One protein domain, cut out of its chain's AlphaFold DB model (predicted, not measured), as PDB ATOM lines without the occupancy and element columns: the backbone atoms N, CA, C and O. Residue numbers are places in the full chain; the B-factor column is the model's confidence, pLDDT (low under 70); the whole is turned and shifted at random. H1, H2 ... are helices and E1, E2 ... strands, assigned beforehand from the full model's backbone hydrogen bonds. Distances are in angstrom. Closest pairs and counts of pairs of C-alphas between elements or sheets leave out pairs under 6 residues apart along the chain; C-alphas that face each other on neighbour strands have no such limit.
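Overview. This is residues 100 to 152 of the 152 residues of an uncharacterized protein of Enterococcus faecalis TX0645 (UniProt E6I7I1). A long, kinked helix, H2, runs beside a short one, H1, near a small parallel ribbon of two strands, E1 and E2; a turn at residues 104 to 109 and the end of H2 lie at opposite ends of the longest axis. The printed part has 53 residues, with E1, H1, E2, H2 in that order along the chain; of the 32 residues in named elements helices hold 26 and strands 6, the class mostly helix, and the whole is compact, with a radius of gyration of the C-alphas of 11.3 A and spans of 40 by 24 by 14 A.

Arrangement. E1, residues 100 to 102, and E2, residues 127 to 129, are parallel at 26 degrees; N 101 and O 127, 2.8 A apart, are within hydrogen-bond range. E1, H1 (residues 114 to 121) and E2 form a strand-helix-strand unit, two parallel neighbour strands with a helix between, its crossover right-handed. H1 touches H2, residues 133 to 150, at residues 136 to 143 of H2 alone; the closest C-alphas, Asp 114 and Leu 139, are 4.8 A apart. They run the same way at a shallow tilt of 33 degrees, only just short of steep. E1 and H2 are apart. O i to N i+4 pairs within range are 2 of 4 in H1, 10 of 14 in H2.

Along the chain. E1, 6.3 A long, begins at C-alpha 100 (203.146, 263.907, 195.606). H1 spans 11.6 A, E2 7.1 A. H2, 23.8 A, ends at C-alpha 150 (220.794, 256.823, 201.326).

Size, cuts and confidence. The printed part has no cut. The link E1 to H1 is long. Residues 148 to 152 have pLDDT under 70.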
ATOM      1  N   ARG A 100     203.388 265.026 196.533       93.50
ATOM      2  CA  ARG A 100     203.146 263.907 195.606       93.50
ATOM      3  C   ARG A 100     203.421 264.385 194.186       93.50
ATOM      4  O   ARG A 100     202.650 265.150 193.614       93.50
ATOM      5  N   TYR A 101     204.478 263.863 193.582       94.31
ATOM      6  CA  TYR A 101     204.788 264.126 192.189       94.31
ATOM      7  C   TYR A 101     203.838 263.361 191.259       94.31
ATOM      8  O   TYR A 101     203.692 262.136 191.357       94.31
ATOM      9  N   VAL A 102     203.184 264.089 190.356       93.19
ATOM     10  CA  VAL A 102     202.246 263.540 189.372       93.19
ATOM     11  C   VAL A 102     202.512 264.191 188.026       93.19
ATOM     12  O   VAL A 102     202.523 265.415 187.923       93.19
ATOM     13  N   VAL A 103     202.686 263.371 186.991       92.50
ATOM     14  CA  VAL A 103     202.711 263.837 185.601       92.50
ATOM     15  C   VAL A 103     201.358 263.533 184.980       92.50
ATOM     16  O   VAL A 103     200.894 262.394 185.048       92.50
ATOM     17  N   TRP A 104     200.717 264.547 184.407       90.50
ATOM     18  CA  TRP A 104     199.416 264.424 183.755       90.50
ATOM     19  C   TRP A 104     199.583 264.343 182.239       90.50
ATOM     20  O   TRP A 104     200.219 265.203 181.635       90.50
ATOM     21  N   GLU A 105     198.977 263.326 181.633       89.81
ATOM     22  CA  GLU A 105     198.908 263.114 180.188       89.81
ATOM     23  C   GLU A 105     197.456 262.771 179.816       89.81
ATOM     24  O   GLU A 105     196.881 261.804 180.322       89.81
ATOM     25  N   ASN A 106     196.841 263.570 178.936       89.31
ATOM     26  CA  ASN A 106     195.455 263.379 178.476       89.31
ATOM     27  C   ASN A 106     194.444 263.207 179.631       89.31
ATOM     28  O   ASN A 106     193.708 262.221 179.676       89.31
ATOM     29  N   ASP A 107     194.456 264.130 180.598       85.50
ATOM     30  CA  ASP A 107     193.591 264.123 181.795       85.50
ATOM     31  C   ASP A 107     193.737 262.886 182.700       85.50
ATOM     32  O   ASP A 107     192.919 262.637 183.590       85.50
ATOM     33  N   THR A 108     194.806 262.107 182.519       89.81
ATOM     34  CA  THR A 108     195.118 260.958 183.368       89.81
ATOM     35  C   THR A 108     196.564 261.002 183.845       89.81
ATOM     36  O   THR A 108     197.446 261.458 183.122       89.81
ATOM     37  N   PRO A 109     196.866 260.535 185.066       92.50
ATOM     38  CA  PRO A 109     198.253 260.464 185.489       92.50
ATOM     39  C   PRO A 109     199.032 259.416 184.684       92.50
ATOM     40  O   PRO A 109     198.608 258.254 184.627       92.50
ATOM     41  N   LYS A 110     200.187 259.818 184.145       94.19
ATOM     42  CA  LYS A 110     201.160 258.954 183.466       94.19
ATOM     43  C   LYS A 110     201.573 257.790 184.374       94.19
ATOM     44  O   LYS A 110     201.728 257.948 185.591       94.19
ATOM     45  N   TYR A 111     201.785 256.617 183.775       95.06
ATOM     46  CA  TYR A 111     202.522 255.532 184.421       95.06
ATOM     47  C   TYR A 111     204.020 255.720 184.198       95.06
ATOM     48  O   TYR A 111     204.472 255.729 183.056       95.06
ATOM     49  N   PHE A 112     204.787 255.844 185.280       95.69
ATOM     50  CA  PHE A 112     206.237 255.982 185.178       95.69
ATOM     51  C   PHE A 112     206.899 254.700 184.663       95.69
ATOM     52  O   PHE A 112     206.466 253.587 184.989       95.69
ATOM     53  N   CYS A 113     207.976 254.863 183.904       93.50
ATOM     54  CA  CYS A 113     208.802 253.784 183.373       93.50
ATOM     55  C   CYS A 113     210.281 253.980 183.710       93.50
ATOM     56  O   CYS A 113     210.688 254.963 184.321       93.50
ATOM     57  N   ASP A 114     211.107 253.022 183.309       93.19
ATOM     58  CA  ASP A 114     212.533 252.999 183.624       93.19
ATOM     59  C   ASP A 114     213.306 254.251 183.189       93.19
ATOM     60  O   ASP A 114     214.254 254.630 183.877       93.19
ATOM     61  N   SER A 115     212.896 254.922 182.107       93.56
ATOM     62  CA  SER A 115     213.522 256.178 181.671       93.56
ATOM     63  C   SER A 115     213.209 257.362 182.588       93.56
ATOM     64  O   SER A 115     213.894 258.374 182.526       93.56
ATOM     65  N   ASP A 116     212.196 257.250 183.451       95.25
ATOM     66  CA  ASP A 116     211.837 258.295 184.413       95.25
ATOM     67  C   ASP A 116     212.701 258.228 185.693       95.25
ATOM     68  O   ASP A 116     212.558 259.075 186.575       95.25
ATOM     69  N   TYR A 117     213.599 257.239 185.828       94.88
ATOM     70  CA  TYR A 117     214.373 256.998 187.054       94.88
ATOM     71  C   TYR A 117     215.204 258.207 187.503       94.88
ATOM     72  O   TYR A 117     215.078 258.634 188.654       94.88
ATOM     73  N   ASP A 118     216.019 258.774 186.609       93.81
ATOM     74  CA  ASP A 118     216.921 259.881 186.956       93.81
ATOM     75  C   ASP A 118     216.148 261.140 187.346       93.81
ATOM     76  O   ASP A 118     216.537 261.861 188.261       93.81
ATOM     77  N   MET A 119     215.004 261.388 186.709       93.88
ATOM     78  CA  MET A 119     214.110 262.461 187.127       93.88
ATOM     79  C   MET A 119     213.581 262.186 188.540       93.88
ATOM     80  O   MET A 119     213.696 263.043 189.410       93.88
ATOM     81  N   LEU A 120     213.028 260.993 188.782       94.31
ATOM     82  CA  LEU A 120     212.361 260.644 190.040       94.31
ATOM     83  C   LEU A 120     213.301 260.651 191.253       94.31
ATOM     84  O   LEU A 120     212.885 261.065 192.332       94.31
ATOM     85  N   ILE A 121     214.555 260.211 191.107       92.56
ATOM     86  CA  ILE A 121     215.504 260.134 192.234       92.56
ATOM     87  C   ILE A 121     216.022 261.507 192.699       92.56
ATOM     88  O   ILE A 121     216.544 261.622 193.818       92.56
ATOM     89  N   ASN A 122     215.864 262.519 191.842       91.50
ATOM     90  CA  ASN A 122     216.285 263.904 192.051       91.50
ATOM     91  C   ASN A 122     215.121 264.840 192.426       91.50
ATOM     92  O   ASN A 122     215.329 266.040 192.575       91.50
ATOM     93  N   ARG A 123     213.897 264.317 192.571       90.50
ATOM     94  CA  ARG A 123     212.744 265.094 193.039       90.50
ATOM     95  C   ARG A 123     212.780 265.305 194.552       90.50
ATOM     96  O   ARG A 123     213.238 264.443 195.300       90.50
ATOM     97  N   GLU A 124     212.230 266.434 194.984       90.88
ATOM     98  CA  GLU A 124     212.050 266.773 196.402       90.88
ATOM     99  C   GLU A 124     210.761 266.177 196.984       90.88
ATOM    100  O   GLU A 124     210.646 265.995 198.198       90.88
ATOM    101  N   GLU A 125     209.777 265.852 196.138       93.12
ATOM    102  CA  GLU A 125     208.531 265.239 196.583       93.12
ATOM    103  C   GLU A 125     208.766 263.880 197.261       93.12
ATOM    104  O   GLU A 125     209.544 263.038 196.812       93.12
ATOM    105  N   LEU A 126     208.019 263.625 198.337       92.31
ATOM    106  CA  LEU A 126     208.154 262.406 199.140       92.31
ATOM    107  C   LEU A 126     207.595 261.166 198.427       92.31
ATOM    108  O   LEU A 126     208.054 260.038 198.650       92.31
ATOM    109  N   PHE A 127     206.589 261.376 197.582       94.19
ATOM    110  CA  PHE A 127     205.863 260.335 196.868       94.19
ATOM    111  C   PHE A 127     205.741 260.686 195.388       94.19
ATOM    112  O   PHE A 127     205.762 261.853 195.013       94.19
ATOM    113  N   ALA A 128     205.529 259.675 194.549       94.25
ATOM    114  CA  ALA A 128     205.221 259.850 193.137       94.25
ATOM    115  C   ALA A 128     204.063 258.929 192.727       94.25
ATOM    116  O   ALA A 128     203.839 257.887 193.352       94.25
ATOM    117  N   ARG A 129     203.316 259.297 191.684       93.69
ATOM    118  CA  ARG A 129     202.319 258.429 191.036       93.69
ATOM    119  C   ARG A 129     202.175 258.752 189.536       93.69
ATOM    120  O   ARG A 129     202.324 259.902 189.151       93.69
ATOM    121  N   LYS A 130     201.830 257.786 188.680       94.00
ATOM    122  CA  LYS A 130     201.377 256.417 189.005       94.00
ATOM    123  C   LYS A 130     202.400 255.356 188.605       94.00
ATOM    124  O   LYS A 130     203.194 255.540 187.695       94.00
ATOM    125  N   PHE A 131     202.327 254.214 189.278       94.31
ATOM    126  CA  PHE A 131     203.118 253.028 188.970       94.31
ATOM    127  C   PHE A 131     202.182 251.874 188.612       94.31
ATOM    128  O   PHE A 131     201.086 251.759 189.168       94.31
ATOM    129  N   ASN A 132     202.608 251.027 187.681       91.88
ATOM    130  CA  ASN A 132     201.938 249.777 187.340       91.88
ATOM    131  C   ASN A 132     202.964 248.654 187.479       91.88
ATOM    132  O   ASN A 132     204.047 248.773 186.930       91.88
ATOM    133  N   VAL A 133     202.662 247.573 188.194       85.25
ATOM    134  CA  VAL A 133     203.665 246.524 188.461       85.25
ATOM    135  C   VAL A 133     204.195 245.885 187.172       85.25
ATOM    136  O   VAL A 133     205.396 245.649 187.064       85.25
ATOM    137  N   SER A 134     203.335 245.667 186.175       86.81
ATOM    138  CA  SER A 134     203.719 245.061 184.896       86.81
ATOM    139  C   SER A 134     204.609 245.967 184.041       86.81
ATOM    140  O   SER A 134     205.400 245.464 183.252       86.81
ATOM    141  N   TYR A 135     204.488 247.290 184.185       83.25
ATOM    142  CA  TYR A 135     205.208 248.273 183.362       83.25
ATOM    143  C   TYR A 135     206.385 248.938 184.097       83.25
ATOM    144  O   TYR A 135     207.456 249.131 183.538       83.25
ATOM    145  N   SER A 136     206.197 249.249 185.376       90.38
ATOM    146  CA  SER A 136     207.117 249.978 186.253       90.38
ATOM    147  C   SER A 136     207.919 249.063 187.191       90.38
ATOM    148  O   SER A 136     208.593 249.564 188.085       90.38
ATOM    149  N   GLY A 137     207.823 247.733 187.074       87.44
ATOM    150  CA  GLY A 137     208.421 246.804 188.045       87.44
ATOM    151  C   GLY A 137     209.938 246.965 188.208       87.44
ATOM    152  O   GLY A 137     210.443 246.991 189.333       87.44
ATOM    153  N   GLN A 138     210.665 247.144 187.101       90.25
ATOM    154  CA  GLN A 138     212.113 247.379 187.130       90.25
ATOM    155  C   GLN A 138     212.451 248.731 187.774       90.25
ATOM    156  O   GLN A 138     213.268 248.778 188.696       90.25
ATOM    157  N   LEU A 139     211.766 249.805 187.372       93.56
ATOM    158  CA  LEU A 139     211.844 251.118 188.013       93.56
ATOM    159  C   LEU A 139     211.622 251.053 189.533       93.56
ATOM    160  O   LEU A 139     212.418 251.604 190.291       93.56
ATOM    161  N   VAL A 140     210.569 250.376 189.997       91.62
ATOM    162  CA  VAL A 140     210.254 250.268 191.433       91.62
ATOM    163  C   VAL A 140     211.393 249.583 192.192       91.62
ATOM    164  O   VAL A 140     211.800 250.066 193.251       91.62
ATOM    165  N   ASN A 141     211.967 248.515 191.630       91.06
ATOM    166  CA  ASN A 141     213.129 247.843 192.216       91.06
ATOM    167  C   ASN A 141     214.361 248.761 192.264       91.06
ATOM    168  O   ASN A 141     215.037 248.827 193.293       91.06
ATOM    169  N   LYS A 142     214.630 249.519 191.192       92.19
ATOM    170  CA  LYS A 142     215.719 250.512 191.156       92.19
ATOM    171  C   LYS A 142     215.545 251.575 192.246       92.19
ATOM    172  O   LYS A 142     216.484 251.835 192.999       92.19
ATOM    173  N   LEU A 143     214.344 252.138 192.382       92.06
ATOM    174  CA  LEU A 143     214.030 253.155 193.396       92.06
ATOM    175  C   LEU A 143     214.177 252.619 194.827       92.06
ATOM    176  O   LEU A 143     214.692 253.329 195.695       92.06
ATOM    177  N   LYS A 144     213.764 251.370 195.081       89.00
ATOM    178  CA  LYS A 144     213.927 250.724 196.392       89.00
ATOM    179  C   LYS A 144     215.406 250.592 196.767       89.00
ATOM    180  O   LYS A 144     215.810 251.061 197.831       89.00
ATOM    181  N   ASN A 145     216.215 250.052 195.858       89.38
ATOM    182  CA  ASN A 145     217.650 249.862 196.078       89.38
ATOM    183  C   ASN A 145     218.395 251.196 196.256       89.38
ATOM    184  O   ASN A 145     219.350 251.280 197.026       89.38
ATOM    185  N   ALA A 146     217.963 252.252 195.560       85.38
ATOM    186  CA  ALA A 146     218.545 253.585 195.701       85.38
ATOM    187  C   ALA A 146     218.271 254.198 197.084       85.38
ATOM    188  O   ALA A 146     219.169 254.801 197.674       85.38
ATOM    189  N   LYS A 147     217.059 254.014 197.631       73.19
ATOM    190  CA  LYS A 147     216.716 254.501 198.976       73.19
ATOM    191  C   LYS A 147     217.524 253.793 200.063       73.19
ATOM    192  O   LYS A 147     218.051 254.469 200.936       73.19
ATOM    193  N   GLU A 148     217.696 252.475 199.985       69.31
ATOM    194  CA  GLU A 148     218.472 251.706 200.977       69.31
ATOM    195  C   GLU A 148     219.937 252.165 201.100       69.31
ATOM    196  O   GLU A 148     220.531 252.036 202.166       69.31
ATOM    197  N   ARG A 149     220.513 252.747 200.040       61.88
ATOM    198  CA  ARG A 149     221.868 253.324 200.060       61.88
ATOM    199  C   ARG A 149     221.945 254.721 200.676       61.88
ATOM    200  O   ARG A 149     223.026 255.111 201.082       61.88
ATOM    201  N   ARG A 150     220.842 255.478 200.717       60.06
ATOM    202  CA  ARG A 150     220.794 256.823 201.326       60.06
ATOM    203  C   ARG A 150     220.591 256.790 202.847       60.06
ATOM    204  O   ARG A 150     220.845 257.793 203.496       60.06
ATOM    205  N   TYR A 151     220.104 255.672 203.391       55.03
ATOM    206  CA  TYR A 151     219.860 255.480 204.831       55.03
ATOM    207  C   TYR A 151     220.918 254.607 205.529       55.03
ATOM    208  O   TYR A 151     220.775 254.324 206.718       55.03
ATOM    209  N   LYS A 152     221.941 254.157 204.797       46.75
ATOM    210  CA  LYS A 152     223.169 253.581 205.358       46.75
ATOM    211  C   LYS A 152     224.238 254.660 205.402       46.75
ATOM    212  O   LYS A 152     224.997 254.654 206.389       46.75
TER     213      LYS A 152